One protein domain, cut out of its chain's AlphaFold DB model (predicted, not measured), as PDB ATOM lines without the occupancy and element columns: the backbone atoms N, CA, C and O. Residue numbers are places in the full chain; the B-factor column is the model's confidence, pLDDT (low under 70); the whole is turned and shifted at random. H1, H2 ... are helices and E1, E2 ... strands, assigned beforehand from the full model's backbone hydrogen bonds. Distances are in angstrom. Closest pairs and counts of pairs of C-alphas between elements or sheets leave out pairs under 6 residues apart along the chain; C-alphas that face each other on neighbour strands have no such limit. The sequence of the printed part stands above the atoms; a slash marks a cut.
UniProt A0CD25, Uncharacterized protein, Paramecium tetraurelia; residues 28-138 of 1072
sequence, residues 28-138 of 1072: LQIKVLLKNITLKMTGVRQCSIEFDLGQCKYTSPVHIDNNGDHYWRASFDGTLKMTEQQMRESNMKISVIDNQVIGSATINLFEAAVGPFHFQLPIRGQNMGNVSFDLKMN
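This is residues 28 to 138 of the 1072 residues of an uncharacterized protein of Paramecium tetraurelia (UniProt A0CD25). One strongly twisted sheet of nine strands is rolled lengthwise into an elongated, nearly closed barrel, with the short helix H2 set in one end between E6 and E9 and H1 beside H2 at that same end. One wall holds E5, E1, E4 and E9, the other E7, E6, E2 and E3; E8 joins the walls along one long side, while on the other side the edge strands E3 and E5 come near each other without pairing. The printed part has 111 residues, with the named elements E1 E2 E3 E4 E5 H1 E6 E7 H2 E8 E9 along the chain, and the class is mostly strand. The sheet is branched at E1, and its neighbour pairs are antiparallel. The whole is compact, with a radius of gyration of the C-alphas of 13.6 A, and spans 42 by 24 by 23 A.

E1, residues 28 to 40, bends by 59 degrees at residue 36 and has three neighbours in staggered pairing. E5, residues 76 to 83, is beside its residues 28 to 34, with N 30 and O 80 at 2.8 A. E4, residues 69 to 72, is on the same side of E1, beside residues 37 to 40, with N 39 and O 70 at 2.9 A. E9, residues 129 to 138, is on the other side, at 155 degrees to E1 and with N 33 and O 136 at 2.8 A. E2, residues 46 to 52, is apart from E1 and forms a hairpin with E3, residues 57 to 59, where N 51 and O 58 are 2.8 A apart. On the other side of E2 is E6, residues 91 to 97, with N 50 and O 95 at 2.8 A. E6 and E7, residues 101 to 108, form a hairpin, with N 94 and O 105 at 2.8 A. E8, residues 116 to 125, pairs with E7 over residues 124 to 125, with N 104 and O 124 at 2.8 A. Over residues 118 to 123 it pairs with E9, with N 121 and O 131 at 2.9 A, and E8 and E9 form a hairpin. Between the edge strands E3 and E5, the closest C-alphas, those of Tyr 58 and Phe 76, are 6.7 A apart. The sheet curls round H2, residues 109 to 114, whose closest C-alphas to E9 are Ala 113 and Met 137, at 5.6 A. H1, residues 84 to 89, only grazes the sheet. H1 and H2 touch at a steep tilt of 48 degrees, opposite ways, with Met 87 and Phe 110 the closest C-alphas at 4.9 A. In H1 and H2 every O i to N i+4 pair is within hydrogen-bond range.

E1 begins at C-alpha 28 (-32.345, -12.400, 35.229) and ends 33.6 A away at C-alpha 40 (-2.145, -24.884, 43.175). E2 is 20.1 A long, E3 6.8 A, E4 10.5 A and E5 21.9 A. H1 measures 8.6 A and H2 8.8 A. E6 is 18.5 A, E7 20.0 A and E8 25.2 A. E9 is 28.3 A long and ends at C-alpha 138 (-23.323, -12.255, 30.566).

The two C-alphas farthest apart, those of Asn 66 and Gln 85, are 42.8 A apart, and the first and last printed C-alphas are 10.2 A apart. The printed part has no cut. Its links are tight but for the short link from E3 to E4, in which residues 63 to 64 pair antiparallel with residues 46 to 47 of E2. The mean pLDDT of the printed part is 88.4, and residue 74 is under 70.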
ATOM      1  N   LEU A  28     -33.472 -12.672  36.111       86.19
ATOM      2  CA  LEU A  28     -32.345 -12.400  35.229       86.19
ATOM      3  C   LEU A  28     -31.895 -13.707  34.590       86.19
ATOM      4  O   LEU A  28     -31.623 -14.685  35.287       86.19
ATOM      5  N   GLN A  29     -31.758 -13.710  33.266       87.69
ATOM      6  CA  GLN A  29     -31.142 -14.808  32.532       87.69
ATOM      7  C   GLN A  29     -29.670 -14.483  32.286       87.69
ATOM      8  O   GLN A  29     -29.343 -13.524  31.591       87.69
ATOM      9  N   ILE A  30     -28.766 -15.273  32.859       87.50
ATOM     10  CA  ILE A  30     -27.323 -15.037  32.802       87.50
ATOM     11  C   ILE A  30     -26.639 -16.232  32.159       87.50
ATOM     12  O   ILE A  30     -26.723 -17.358  32.643       87.50
ATOM     13  N   LYS A  31     -25.909 -15.973  31.077       87.06
ATOM     14  CA  LYS A  31     -25.040 -16.955  30.445       87.06
ATOM     15  C   LYS A  31     -23.695 -16.991  31.168       87.06
ATOM     16  O   LYS A  31     -23.005 -15.972  31.242       87.06
ATOM     17  N   VAL A  32     -23.330 -18.158  31.683       89.12
ATOM     18  CA  VAL A  32     -22.132 -18.390  32.492       89.12
ATOM     19  C   VAL A  32     -21.096 -19.128  31.657       89.12
ATOM     20  O   VAL A  32     -21.369 -20.204  31.134       89.12
ATOM     21  N   LEU A  33     -19.897 -18.560  31.545       88.56
ATOM     22  CA  LEU A  33     -18.770 -19.168  30.847       88.56
ATOM     23  C   LEU A  33     -17.560 -19.247  31.780       88.56
ATOM     24  O   LEU A  33     -17.037 -18.214  32.192       88.56
ATOM     25  N   LEU A  34     -17.089 -20.462  32.053       89.06
ATOM     26  CA  LEU A  34     -15.919 -20.723  32.899       89.06
ATOM     27  C   LEU A  34     -14.747 -21.219  32.046       89.06
ATOM     28  O   LEU A  34     -14.944 -22.098  31.203       89.06
ATOM     29  N   LYS A  35     -13.542 -20.667  32.238       89.12
ATOM     30  CA  LYS A  35     -12.320 -21.031  31.493       89.12
ATOM     31  C   LYS A  35     -11.058 -20.926  32.355       89.12
ATOM     32  O   LYS A  35     -11.075 -20.321  33.422       89.12
ATOM     33  N   ASN A  36      -9.951 -21.467  31.835       84.44
ATOM     34  CA  ASN A  36      -8.590 -21.283  32.359       84.44
ATOM     35  C   ASN A  36      -8.440 -21.657  33.843       84.44
ATOM     36  O   ASN A  36      -7.819 -20.932  34.615       84.44
ATOM     37  N   ILE A  37      -9.027 -22.786  34.243       90.94
ATOM     38  CA  ILE A  37      -9.046 -23.197  35.645       90.94
ATOM     39  C   ILE A  37      -7.670 -23.756  36.017       90.94
ATOM     40  O   ILE A  37      -7.171 -24.699  35.401       90.94
ATOM     41  N   THR A  38      -7.071 -23.171  37.044       91.06
ATOM     42  CA  THR A  38      -5.774 -23.534  37.621       91.06
ATOM     43  C   THR A  38      -5.951 -23.743  39.117       91.06
ATOM     44  O   THR A  38      -6.616 -22.944  39.778       91.06
ATOM     45  N   LEU A  39      -5.360 -24.797  39.665       92.19
ATOM     46  CA  LEU A  39      -5.350 -25.064  41.101       92.19
ATOM     47  C   LEU A  39      -3.920 -25.368  41.532       92.19
ATOM     48  O   LEU A  39      -3.303 -26.289  41.007       92.19
ATOM     49  N   LYS A  40      -3.422 -24.613  42.510       90.44
ATOM     50  CA  LYS A  40      -2.145 -24.884  43.175       90.44
ATOM     51  C   LYS A  40      -2.413 -25.376  44.584       90.44
ATOM     52  O   LYS A  40      -2.880 -24.595  45.415       90.44
ATOM     53  N   MET A  41      -2.152 -26.651  44.845       88.00
ATOM     54  CA  MET A  41      -2.470 -27.298  46.115       88.00
ATOM     55  C   MET A  41      -1.437 -28.386  46.426       88.00
ATOM     56  O   MET A  41      -1.531 -29.522  45.967       88.00
ATOM     57  N   THR A  42      -0.423 -28.030  47.214       85.94
ATOM     58  CA  THR A  42       0.678 -28.938  47.563       85.94
ATOM     59  C   THR A  42       0.174 -30.180  48.294       85.94
ATOM     60  O   THR A  42      -0.617 -30.074  49.228       85.94
ATOM     61  N   GLY A  43       0.674 -31.353  47.900       83.94
ATOM     62  CA  GLY A  43       0.319 -32.634  48.521       83.94
ATOM     63  C   GLY A  43      -0.912 -33.323  47.922       83.94
ATOM     64  O   GLY A  43      -1.221 -34.443  48.320       83.94
ATOM     65  N   VAL A  44      -1.580 -32.710  46.940       90.06
ATOM     66  CA  VAL A  44      -2.669 -33.329  46.170       90.06
ATOM     67  C   VAL A  44      -2.107 -33.806  44.835       90.06
ATOM     68  O   VAL A  44      -1.624 -32.997  44.055       90.06
ATOM     69  N   ARG A  45      -2.126 -35.120  44.581       91.25
ATOM     70  CA  ARG A  45      -1.604 -35.693  43.321       91.25
ATOM     71  C   ARG A  45      -2.654 -35.827  42.234       91.25
ATOM     72  O   ARG A  45      -2.339 -35.765  41.052       91.25
ATOM     73  N   GLN A  46      -3.900 -36.049  42.627       94.38
ATOM     74  CA  GLN A  46      -5.025 -36.196  41.721       94.38
ATOM     75  C   GLN A  46      -6.228 -35.484  42.325       94.38
ATOM     76  O   GLN A  46      -6.461 -35.572  43.529       94.38
ATOM     77  N   CYS A  47      -6.965 -34.744  41.507       95.56
ATOM     78  CA  CYS A  47      -8.230 -34.153  41.920       95.56
ATOM     79  C   CYS A  47      -9.078 -33.767  40.707       95.56
ATOM     80  O   CYS A  47      -8.595 -33.662  39.580       95.56
ATOM     81  N   SER A  48     -10.353 -33.530  40.961       95.56
ATOM     82  CA  SER A  48     -11.280 -32.783  40.123       95.56
ATOM     83  C   SER A  48     -11.729 -31.535  40.881       95.56
ATOM     84  O   SER A  48     -11.563 -31.434  42.100       95.56
ATOM     85  N   ILE A  49     -12.280 -30.565  40.164       95.06
ATOM     86  CA  ILE A  49     -12.836 -29.352  40.751       95.06
ATOM     87  C   ILE A  49     -14.284 -29.184  40.309       95.06
ATOM     88  O   ILE A  49     -14.617 -29.347  39.134       95.06
ATOM     89  N   GLU A  50     -15.146 -28.873  41.268       96.25
ATOM     90  CA  GLU A  50     -16.568 -28.636  41.063       96.25
ATOM     91  C   GLU A  50     -16.908 -27.174  41.344       96.25
ATOM     92  O   GLU A  50     -16.524 -26.627  42.378       96.25
ATOM     93  N   PHE A  51     -17.647 -26.557  40.428       95.75
ATOM     94  CA  PHE A  51     -18.244 -25.236  40.560       95.75
ATOM     95  C   PHE A  51     -19.759 -25.407  40.657       95.75
ATOM     96  O   PHE A  51     -20.400 -25.847  39.703       95.75
ATOM     97  N   ASP A  52     -20.327 -25.047  41.802       94.75
ATOM     98  CA  ASP A  52     -21.758 -25.098  42.081       94.75
ATOM     99  C   ASP A  52     -22.306 -23.673  42.208       94.75
ATOM    100  O   ASP A  52     -22.001 -22.963  43.167       94.75
ATOM    101  N   LEU A  53     -23.098 -23.250  41.221       92.69
ATOM    102  CA  LEU A  53     -23.788 -21.960  41.185       92.69
ATOM    103  C   LEU A  53     -25.278 -22.110  41.560       92.69
ATOM    104  O   LEU A  53     -26.098 -21.258  41.216       92.69
ATOM    105  N   GLY A  54     -25.663 -23.213  42.209       87.31
ATOM    106  CA  GLY A  54     -27.043 -23.542  42.556       87.31
ATOM    107  C   GLY A  54     -27.742 -24.318  41.441       87.31
ATOM    108  O   GLY A  54     -27.690 -25.546  41.404       87.31
ATOM    109  N   GLN A  55     -28.400 -23.613  40.514       85.19
ATOM    110  CA  GLN A  55     -29.122 -24.237  39.386       85.19
ATOM    111  C   GLN A  55     -28.191 -24.775  38.289       85.19
ATOM    112  O   GLN A  55     -28.628 -25.473  37.376       85.19
ATOM    113  N   CYS A  56     -26.911 -24.415  38.351       88.00
ATOM    114  CA  CYS A  56     -25.925 -24.679  37.318       88.00
ATOM    115  C   CYS A  56     -24.671 -25.249  37.986       88.00
ATOM    116  O   CYS A  56     -24.108 -24.603  38.871       88.00
ATOM    117  N   LYS A  57     -24.249 -26.455  37.589       92.56
ATOM    118  CA  LYS A  57     -23.072 -27.127  38.155       92.56
ATOM    119  C   LYS A  57     -22.124 -27.591  37.066       92.56
ATOM    120  O   LYS A  57     -22.557 -28.052  36.012       92.56
ATOM    121  N   TYR A  58     -20.835 -27.503  37.355       94.00
ATOM    122  CA  TYR A  58     -19.773 -28.000  36.498       94.00
ATOM    123  C   TYR A  58     -18.763 -28.787  37.321       94.00
ATOM    124  O   TYR A  58     -18.225 -28.254  38.287       94.00
ATOM    125  N   THR A  59     -18.446 -30.005  36.890       94.31
ATOM    126  CA  THR A  59     -17.392 -30.830  37.486       94.31
ATOM    127  C   THR A  59     -16.345 -31.123  36.421       94.31
ATOM    128  O   THR A  59     -16.663 -31.610  35.333       94.31
ATOM    129  N   SER A  60     -15.086 -30.799  36.706       93.62
ATOM    130  CA  SER A  60     -13.987 -31.065  35.785       93.62
ATOM    131  C   SER A  60     -13.660 -32.565  35.716       93.62
ATOM    132  O   SER A  60     -13.877 -33.294  36.686       93.62
ATOM    133  N   PRO A  61     -13.020 -33.039  34.633       92.12
ATOM    134  CA  PRO A  61     -12.336 -34.329  34.654       92.12
ATOM    135  C   PRO A  61     -11.266 -34.376  35.755       92.12
ATOM    136  O   PRO A  61     -10.714 -33.337  36.136       92.12
ATOM    137  N   VAL A  62     -10.933 -35.577  36.231       92.88
ATOM    138  CA  VAL A  62      -9.818 -35.777  37.169       92.88
ATOM    139  C   VAL A  62      -8.496 -35.439  36.471       92.88
ATOM    140  O   VAL A  62      -8.229 -35.913  35.367       92.88
ATOM    141  N   HIS A  63      -7.671 -34.614  37.113       93.06
ATOM    142  CA  HIS A  63      -6.337 -34.231  36.657       93.06
ATOM    143  C   HIS A  63      -5.281 -34.754  37.624       93.06
ATOM    144  O   HIS A  63      -5.428 -34.598  38.838       93.06
ATOM    145  N   ILE A  64      -4.199 -35.314  37.086       92.12
ATOM    146  CA  ILE A  64      -3.086 -35.872  37.855       92.12
ATOM    147  C   ILE A  64      -1.856 -34.991  37.637       92.12
ATOM    148  O   ILE A  64      -1.439 -34.797  36.498       92.12
ATOM    149  N   ASP A  65      -1.282 -34.472  38.719       90.69
ATOM    150  CA  ASP A  65      -0.030 -33.719  38.710       90.69
ATOM    151  C   ASP A  65       0.792 -34.038  39.967       90.69
ATOM    152  O   ASP A  65       0.270 -34.072  41.078       90.69
ATOM    153  N   ASN A  66       2.093 -34.286  39.809       85.44
ATOM    154  CA  ASN A  66       2.940 -34.711  40.927       85.44
ATOM    155  C   ASN A  66       3.362 -33.561  41.855       85.44
ATOM    156  O   ASN A  66       3.763 -33.826  42.989       85.44
ATOM    157  N   ASN A  67       3.275 -32.314  41.389       85.62
ATOM    158  CA  ASN A  67       3.682 -31.118  42.126       85.62
ATOM    159  C   ASN A  67       2.487 -30.404  42.784       85.62
ATOM    160  O   ASN A  67       2.688 -29.489  43.585       85.62
ATOM    161  N   GLY A  68       1.257 -30.840  42.492       83.62
ATOM    162  CA  GLY A  68       0.024 -30.204  42.958       83.62
ATOM    163  C   GLY A  68      -0.375 -28.974  42.138       83.62
ATOM    164  O   GLY A  68      -1.162 -28.157  42.620       83.62
ATOM    165  N   ASP A  69       0.162 -28.827  40.922       89.19
ATOM    166  CA  ASP A  69      -0.181 -27.772  39.966       89.19
ATOM    167  C   ASP A  69      -1.164 -28.332  38.918       89.19
ATOM    168  O   ASP A  69      -0.785 -28.809  37.847       89.19
ATOM    169  N   HIS A  70      -2.462 -28.293  39.220       89.06
ATOM    170  CA  HIS A  70      -3.504 -28.825  38.339       89.06
ATOM    171  C   HIS A  70      -4.021 -27.768  37.355       89.06
ATOM    172  O   HIS A  70      -4.203 -26.598  37.709       89.06
ATOM    173  N   TYR A  71      -4.308 -28.191  36.120       90.62
ATOM    174  CA  TYR A  71      -4.793 -27.306  35.061       90.62
ATOM    175  C   TYR A  71      -5.873 -27.955  34.194       90.62
ATOM    176  O   TYR A  71      -5.697 -29.057  33.675       90.62
ATOM    177  N   TRP A  72      -6.959 -27.220  33.946       88.25
ATOM    178  CA  TRP A  72      -8.040 -27.649  33.064       88.25
ATOM    179  C   TRP A  72      -8.266 -26.638  31.939       88.25
ATOM    180  O   TRP A  72      -8.609 -25.478  32.164       88.25
ATOM    181  N   ARG A  73      -8.126 -27.115  30.694       73.25
ATOM    182  CA  ARG A  73      -8.458 -26.347  29.476       73.25
ATOM    183  C   ARG A  73      -9.949 -26.336  29.143       73.25
ATOM    184  O   ARG A  73     -10.354 -25.593  28.252       73.25
ATOM    185  N   ALA A  74     -10.735 -27.199  29.781       63.44
ATOM    186  CA  ALA A  74     -12.153 -27.335  29.493       63.44
ATOM    187  C   ALA A  74     -12.896 -26.024  29.786       63.44
ATOM    188  O   ALA A  74     -12.569 -25.310  30.735       63.44
ATOM    189  N   SER A  75     -13.885 -25.713  28.949       76.81
ATOM    190  CA  SER A  75     -14.775 -24.577  29.153       76.81
ATOM    191  C   SER A  75     -16.180 -25.057  29.463       76.81
ATOM    192  O   SER A  75     -16.709 -25.887  28.726       76.81
ATOM    193  N   PHE A  76     -16.783 -24.504  30.505       85.50
ATOM    194  CA  PHE A  76     -18.190 -24.720  30.819       85.50
ATOM    195  C   PHE A  76     -19.030 -23.590  30.235       85.50
ATOM    196  O   PHE A  76     -18.650 -22.431  30.388       85.50
ATOM    197  N   ASP A  77     -20.144 -23.929  29.587       84.31
ATOM    198  CA  ASP A  77     -21.164 -22.988  29.119       84.31
ATOM    199  C   ASP A  77     -22.507 -23.390  29.749       84.31
ATOM    200  O   ASP A  77     -23.003 -24.492  29.511       84.31
ATOM    201  N   GLY A  78     -23.054 -22.522  30.596       86.69
ATOM    202  CA  GLY A  78     -24.286 -22.751  31.344       86.69
ATOM    203  C   GLY A  78     -25.211 -21.535  31.326       86.69
ATOM    204  O   GLY A  78     -24.817 -20.431  30.951       86.69
ATOM    205  N   THR A  79     -26.462 -21.728  31.742       87.94
ATOM    206  CA  THR A  79     -27.438 -20.640  31.908       87.94
ATOM    207  C   THR A  79     -27.979 -20.649  33.329       87.94
ATOM    208  O   THR A  79     -28.323 -21.703  33.859       87.94
ATOM    209  N   LEU A  80     -28.044 -19.471  33.934       89.88
ATOM    210  CA  LEU A  80     -28.523 -19.227  35.284       89.88
ATOM    211  C   LEU A  80     -29.771 -18.347  35.206       89.88
ATOM    212  O   LEU A  80     -29.746 -17.331  34.508       89.88
ATOM    213  N   LYS A  81     -30.850 -18.729  35.894       89.50
ATOM    214  CA  LYS A  81     -32.086 -17.941  35.970       89.50
ATOM    215  C   LYS A  81     -32.403 -17.614  37.421       89.50
ATOM    216  O   LYS A  81     -32.724 -18.498  38.212       89.50
ATOM    217  N   MET A  82     -32.223 -16.353  37.796       89.06
ATOM    218  CA  MET A  82     -32.437 -15.902  39.172       89.06
ATOM    219  C   MET A  82     -32.627 -14.394  39.245       89.06
ATOM    220  O   MET A  82     -32.113 -13.645  38.421       89.06
ATOM    221  N   THR A  83     -33.356 -13.942  40.255       87.75
ATOM    222  CA  THR A  83     -33.467 -12.517  40.589       87.75
ATOM    223  C   THR A  83     -32.167 -12.003  41.210       87.75
ATOM    224  O   THR A  83     -31.356 -12.768  41.739       87.75
ATOM    225  N   GLU A  84     -31.968 -10.687  41.210       83.88
ATOM    226  CA  GLU A  84     -30.841 -10.082  41.925       83.88
ATOM    227  C   GLU A  84     -30.870 -10.366  43.425       83.88
ATOM    228  O   GLU A  84     -29.823 -10.637  44.008       83.88
ATOM    229  N   GLN A  85     -32.052 -10.359  44.047       84.56
ATOM    230  CA  GLN A  85     -32.186 -10.713  45.458       84.56
ATOM    231  C   GLN A  85     -31.690 -12.143  45.711       84.56
ATOM    232  O   GLN A  85     -30.857 -12.357  46.589       84.56
ATOM    233  N   GLN A  86     -32.106 -13.102  44.880       88.38
ATOM    234  CA  GLN A  86     -31.615 -14.479  44.963       88.38
ATOM    235  C   GLN A  86     -30.096 -14.562  44.758       88.38
ATOM    236  O   GLN A  86     -29.443 -15.326  45.463       88.38
ATOM    237  N   MET A  87     -29.509 -13.766  43.854       88.44
ATOM    238  CA  MET A  87     -28.046 -13.691  43.699       88.44
ATOM    239  C   MET A  87     -27.341 -13.142  44.935       88.44
ATOM    240  O   MET A  87     -26.276 -13.639  45.290       88.44
ATOM    241  N   ARG A  88     -27.913 -12.125  45.587       86.75
ATOM    242  CA  ARG A  88     -27.363 -11.547  46.822       86.75
ATOM    243  C   ARG A  88     -27.434 -12.534  47.985       86.75
ATOM    244  O   ARG A  88     -26.543 -12.528  48.826       86.75
ATOM    245  N   GLU A  89     -28.448 -13.392  48.010       90.06
ATOM    246  CA  GLU A  89     -28.650 -14.416  49.043       90.06
ATOM    247  C   GLU A  89     -27.896 -15.731  48.757       90.06
ATOM    248  O   GLU A  89     -27.731 -16.559  49.655       90.06
ATOM    249  N   SER A  90     -27.406 -15.928  47.529       92.31
ATOM    250  CA  SER A  90     -26.768 -17.173  47.082       92.31
ATOM    251  C   SER A  90     -25.252 -17.048  46.928       92.31
ATOM    252  O   SER A  90     -24.709 -15.994  46.597       92.31
ATOM    253  N   ASN A  91     -24.548 -18.168  47.104       92.69
ATOM    254  CA  ASN A  91     -23.100 -18.252  46.931       92.69
ATOM    255  C   ASN A  91     -22.740 -19.299  45.875       92.69
ATOM    256  O   ASN A  91     -23.312 -20.387  45.858       92.69
ATOM    257  N   MET A  92     -21.741 -18.994  45.048       93.75
ATOM    258  CA  MET A  92     -21.029 -19.994  44.265       93.75
ATOM    259  C   MET A  92     -20.087 -20.753  45.197       93.75
ATOM    260  O   MET A  92     -19.259 -20.145  45.883       93.75
ATOM    261  N   LYS A  93     -20.186 -22.082  45.198       95.38
ATOM    262  CA  LYS A  93     -19.290 -22.967  45.942       95.38
ATOM    263  C   LYS A  93     -18.326 -23.647  44.983       95.38
ATOM    264  O   LYS A  93     -18.734 -24.235  43.988       95.38
ATOM    265  N   ILE A  94     -17.044 -23.587  45.309       95.94
ATOM    266  CA  ILE A  94     -15.973 -24.246  44.569       95.94
ATOM    267  C   ILE A  94     -15.435 -25.351  45.464       95.94
ATOM    268  O   ILE A  94     -14.989 -25.057  46.570       95.94
ATOM    269  N   SER A  95     -15.475 -26.599  45.012       96.62
ATOM    270  CA  SER A  95     -15.041 -27.761  45.793       96.62
ATOM    271  C   SER A  95     -13.939 -28.510  45.055       96.62
ATOM    272  O   SER A  95     -14.092 -28.838  43.883       96.62
ATOM    273  N   VAL A  96     -12.833 -28.805  45.735       96.06
ATOM    274  CA  VAL A  96     -11.782 -29.694  45.223       96.06
ATOM    275  C   VAL A  96     -12.083 -31.105  45.710       96.06
ATOM    276  O   VAL A  96     -12.221 -31.326  46.916       96.06
ATOM    277  N   ILE A  97     -12.206 -32.042  44.775       95.75
ATOM    278  CA  ILE A  97     -12.689 -33.403  45.008       95.75
ATOM    279  C   ILE A  97     -11.618 -34.396  44.558       95.75
ATOM    280  O   ILE A  97     -11.231 -34.414  43.393       95.75
ATOM    281  N   ASP A  98     -11.159 -35.240  45.473       89.75
ATOM    282  CA  ASP A  98     -10.437 -36.476  45.138       89.75
ATOM    283  C   ASP A  98     -11.411 -37.654  45.316       89.75
ATOM    284  O   ASP A  98     -12.346 -37.792  44.532       89.75
ATOM    285  N   ASN A  99     -11.302 -38.413  46.410       88.25
ATOM    286  CA  ASN A  99     -12.347 -39.353  46.845       88.25
ATOM    287  C   ASN A  99     -13.430 -38.681  47.710       88.25
ATOM    288  O   ASN A  99     -14.533 -39.195  47.867       88.25
ATOM    289  N   GLN A 100     -13.094 -37.532  48.298       92.31
ATOM    290  CA  GLN A 100     -13.961 -36.684  49.112       92.31
ATOM    291  C   GLN A 100     -13.617 -35.214  48.847       92.31
ATOM    292  O   GLN A 100     -12.600 -34.914  48.212       92.31
ATOM    293  N   VAL A 101     -14.435 -34.288  49.351       94.19
ATOM    294  CA  VAL A 101     -14.123 -32.854  49.288       94.19
ATOM    295  C   VAL A 101     -12.944 -32.559  50.219       94.19
ATOM    296  O   VAL A 101     -13.078 -32.629  51.439       94.19
ATOM    297  N   ILE A 102     -11.789 -32.229  49.643       94.69
ATOM    298  CA  ILE A 102     -10.543 -31.954  50.380       94.69
ATOM    299  C   ILE A 102     -10.329 -30.461  50.654       94.69
ATOM    300  O   ILE A 102      -9.545 -30.090  51.527       94.69
ATOM    301  N   GLY A 103     -11.056 -29.590  49.952       93.69
ATOM    302  CA  GLY A 103     -11.073 -28.156  50.212       93.69
ATOM    303  C   GLY A 103     -12.160 -27.436  49.431       93.69
ATOM    304  O   GLY A 103     -12.698 -27.970  48.460       93.69
ATOM    305  N   SER A 104     -12.503 -26.228  49.869       94.75
ATOM    306  CA  SER A 104     -13.500 -25.405  49.194       94.75
ATOM    307  C   SER A 104     -13.233 -23.904  49.298       94.75
ATOM    308  O   SER A 104     -12.525 -23.440  50.193       94.75
ATOM    309  N   ALA A 105     -13.829 -23.154  48.377       93.25
ATOM    310  CA  ALA A 105     -13.976 -21.706  48.439       93.25
ATOM    311  C   ALA A 105     -15.439 -21.331  48.184       93.25
ATOM    312  O   ALA A 105     -16.184 -22.077  47.546       93.25
ATOM    313  N   THR A 106     -15.851 -20.172  48.687       91.00
ATOM    314  CA  THR A 106     -17.193 -19.627  48.453       91.00
ATOM    315  C   THR A 106     -17.093 -18.159  48.090       91.00
ATOM    316  O   THR A 106     -16.221 -17.453  48.597       91.00
ATOM    317  N   ILE A 107     -17.965 -17.717  47.193       89.75
ATOM    318  CA  ILE A 107     -18.095 -16.316  46.804       89.75
ATOM    319  C   ILE A 107     -19.558 -16.007  46.517       89.75
ATOM    320  O   ILE A 107     -20.277 -16.848  45.980       89.75
ATOM    321  N   ASN A 108     -20.001 -14.808  46.876       90.38
ATOM    322  CA  ASN A 108     -21.361 -14.375  46.610       90.38
ATOM    323  C   ASN A 108     -21.627 -14.289  45.096       90.38
ATOM    324  O   ASN A 108     -20.790 -13.793  44.340       90.38
ATOM    325  N   LEU A 109     -22.782 -14.785  44.635       90.00
ATOM    326  CA  LEU A 109     -23.096 -14.806  43.201       90.00
ATOM    327  C   LEU A 109     -23.299 -13.401  42.631       90.00
ATOM    328  O   LEU A 109     -22.873 -13.146  41.506       90.00
ATOM    329  N   PHE A 110     -23.892 -12.481  43.399       86.56
ATOM    330  CA  PHE A 110     -24.013 -11.086  42.976       86.56
ATOM    331  C   PHE A 110     -22.629 -10.446  42.817       86.56
ATOM    332  O   PHE A 110     -22.357  -9.836  41.786       86.56
ATOM    333  N   GLU A 111     -21.727 -10.644  43.785       82.88
ATOM    334  CA  GLU A 111     -20.341 -10.161  43.689       82.88
ATOM    335  C   GLU A 111     -19.596 -10.756  42.493       82.88
ATOM    336  O   GLU A 111     -18.854 -10.042  41.824       82.88
ATOM    337  N   ALA A 112     -19.811 -12.035  42.181       86.44
ATOM    338  CA  ALA A 112     -19.231 -12.658  40.996       86.44
ATOM    339  C   ALA A 112     -19.787 -12.057  39.688       86.44
ATOM    340  O   ALA A 112     -19.032 -11.862  38.734       86.44
ATOM    341  N   ALA A 113     -21.082 -11.723  39.655       83.75
ATOM    342  CA  ALA A 113     -21.760 -11.171  38.483       83.75
ATOM    343  C   ALA A 113     -21.381  -9.711  38.176       83.75
ATOM    344  O   ALA A 113     -21.361  -9.329  37.007       83.75
ATOM    345  N   VAL A 114     -21.075  -8.896  39.194       80.12
ATOM    346  CA  VAL A 114     -20.642  -7.489  39.019       80.12
ATOM    347  C   VAL A 114     -19.124  -7.296  39.134       80.12
ATOM    348  O   VAL A 114     -18.591  -6.272  38.708       80.12
ATOM    349  N   GLY A 115     -18.417  -8.275  39.701       73.56
ATOM    350  CA  GLY A 115     -16.967  -8.278  39.883       73.56
ATOM    351  C   GLY A 115     -16.186  -8.451  38.574       73.56
ATOM    352  O   GLY A 115     -16.768  -8.433  37.497       73.56
ATOM    353  N   PRO A 116     -14.853  -8.569  38.618       75.50
ATOM    354  CA  PRO A 116     -14.022  -8.785  37.436       75.50
ATOM    355  C   PRO A 116     -14.213 -10.164  36.794       75.50
ATOM    356  O   PRO A 116     -14.720 -11.089  37.417       75.50
ATOM    357  N   PHE A 117     -13.714 -10.334  35.564       79.12
ATOM    358  CA  PHE A 117     -13.691 -11.640  34.888       79.12
ATOM    359  C   PHE A 117     -12.721 -12.651  35.512       79.12
ATOM    360  O   PHE A 117     -12.930 -13.854  35.364       79.12
ATOM    361  N   HIS A 118     -11.644 -12.181  36.145       81.56
ATOM    362  CA  HIS A 118     -10.590 -13.038  36.683       81.56
ATOM    363  C   HIS A 118     -10.714 -13.171  38.201       81.56
ATOM    364  O   HIS A 118     -10.775 -12.169  38.922       81.56
ATOM    365  N   PHE A 119     -10.714 -14.410  38.682       85.38
ATOM    366  CA  PHE A 119     -10.861 -14.741  40.094       85.38
ATOM    367  C   PHE A 119      -9.617 -15.457  40.587       85.38
ATOM    368  O   PHE A 119      -9.119 -16.372  39.933       85.38
ATOM    369  N   GLN A 120      -9.160 -15.078  41.777       83.00
ATOM    370  CA  GLN A 120      -8.129 -15.801  42.504       83.00
ATOM    371  C   GLN A 120      -8.573 -15.960  43.955       83.00
ATOM    372  O   GLN A 120      -8.596 -14.996  44.723       83.00
ATOM    373  N   LEU A 121      -8.941 -17.186  44.323       85.81
ATOM    374  CA  LEU A 121      -9.561 -17.489  45.608       85.81
ATOM    375  C   LEU A 121      -8.736 -18.530  46.378       85.81
ATOM    376  O   LEU A 121      -8.289 -19.519  45.787       85.81
ATOM    377  N   PRO A 122      -8.544 -18.348  47.696       86.25
ATOM    378  CA  PRO A 122      -7.923 -19.367  48.523       86.25
ATOM    379  C   PRO A 122      -8.892 -20.528  48.758       86.25
ATOM    380  O   PRO A 122     -10.035 -20.334  49.170       86.25
ATOM    381  N   ILE A 123      -8.411 -21.747  48.530       90.50
ATOM    382  CA  ILE A 123      -9.097 -22.986  48.890       90.50
ATOM    383  C   ILE A 123      -8.756 -23.310  50.346       90.50
ATOM    384  O   ILE A 123      -7.585 -23.487  50.694       90.50
ATOM    385  N   ARG A 124      -9.786 -23.407  51.190       88.62
ATOM    386  CA  ARG A 124      -9.668 -23.757  52.612       88.62
ATOM    387  C   ARG A 124     -10.179 -25.181  52.836       88.62
ATOM    388  O   ARG A 124     -11.226 -25.551  52.304       88.62
ATOM    389  N   GLY A 125      -9.462 -25.988  53.613       86.62
ATOM    390  CA  GLY A 125      -9.829 -27.384  53.853       86.62
ATOM    391  C   GLY A 125      -8.721 -28.201  54.505       86.62
ATOM    392  O   GLY A 125      -7.927 -27.662  55.273       86.62
ATOM    393  N   GLN A 126      -8.683 -29.498  54.183       82.50
ATOM    394  CA  GLN A 126      -7.649 -30.430  54.649       82.50
ATOM    395  C   GLN A 126      -6.266 -30.012  54.146       82.50
ATOM    396  O   GLN A 126      -5.303 -30.027  54.906       82.50
ATOM    397  N   ASN A 127      -6.202 -29.566  52.892       80.56
ATOM    398  CA  ASN A 127      -5.027 -28.923  52.325       80.56
ATOM    399  C   ASN A 127      -5.366 -27.458  52.016       80.56
ATOM    400  O   ASN A 127      -6.512 -27.128  51.694       80.56
ATOM    401  N   MET A 128      -4.371 -26.575  52.101       84.00
ATOM    402  CA  MET A 128      -4.511 -25.205  51.612       84.00
ATOM    403  C   MET A 128      -4.031 -25.114  50.169       84.00
ATOM    404  O   MET A 128      -3.029 -25.723  49.792       84.00
ATOM    405  N   GLY A 129      -4.734 -24.327  49.366       87.06
ATOM    406  CA  GLY A 129      -4.353 -24.068  47.986       87.06
ATOM    407  C   GLY A 129      -4.944 -22.768  47.472       87.06
ATOM    408  O   GLY A 129      -5.660 -22.074  48.189       87.06
ATOM    409  N   ASN A 130      -4.663 -22.448  46.216       86.06
ATOM    410  CA  ASN A 130      -5.268 -21.319  45.516       86.06
ATOM    411  C   ASN A 130      -5.851 -21.795  44.192       86.06
ATOM    412  O   ASN A 130      -5.161 -22.466  43.421       86.06
ATOM    413  N   VAL A 131      -7.095 -21.413  43.923       90.06
ATOM    414  CA  VAL A 131      -7.734 -21.603  42.622       90.06
ATOM    415  C   VAL A 131      -7.739 -20.277  41.867       90.06
ATOM    416  O   VAL A 131      -8.030 -19.226  42.438       90.06
ATOM    417  N   SER A 132      -7.409 -20.326  40.581       88.06
ATOM    418  CA  SER A 132      -7.518 -19.197  39.661       88.06
ATOM    419  C   SER A 132      -8.284 -19.621  38.414       88.06
ATOM    420  O   SER A 132      -8.032 -20.701  37.875       88.06
ATOM    421  N   PHE A 133      -9.238 -18.802  37.981       89.56
ATOM    422  CA  PHE A 133     -10.119 -19.092  36.850       89.56
ATOM    423  C   PHE A 133     -10.699 -17.809  36.249       89.56
ATOM    424  O   PHE A 133     -10.776 -16.771  36.909       89.56
ATOM    425  N   ASP A 134     -11.154 -17.906  35.001       86.69
ATOM    426  CA  ASP A 134     -11.912 -16.853  34.331       86.69
ATOM    427  C   ASP A 134     -13.402 -17.212  34.336       86.69
ATOM    428  O   ASP A 134     -13.790 -18.246  33.786       86.69
ATOM    429  N   LEU A 135     -14.241 -16.350  34.913       88.75
ATOM    430  CA  LEU A 135     -15.696 -16.494  34.960       88.75
ATOM    431  C   LEU A 135     -16.355 -15.289  34.286       88.75
ATOM    432  O   LEU A 135     -16.272 -14.161  34.770       88.75
ATOM    433  N   LYS A 136     -17.043 -15.536  33.171       87.38
ATOM    434  CA  LYS A 136     -17.835 -14.528  32.461       87.38
ATOM    435  C   LYS A 136     -19.320 -14.773  32.711       87.38
ATOM    436  O   LYS A 136     -19.825 -15.841  32.371       87.38
ATOM    437  N   MET A 137     -20.008 -13.779  33.260       86.94
ATOM    438  CA  MET A 137     -21.446 -13.784  33.515       86.94
ATOM    439  C   MET A 137     -22.101 -12.717  32.640       86.94
ATOM    440  O   MET A 137     -22.068 -11.527  32.935       86.94
ATOM    441  N   ASN A 138     -22.668 -13.145  31.516       83.50
ATOM    442  CA  ASN A 138     -23.323 -12.255  30.566       83.50
ATOM    443  C   ASN A 138     -24.833 -12.310  30.753       83.50
ATOM    444  O   ASN A 138     -25.459 -13.296  30.361       83.50
TER     445      ASN A 138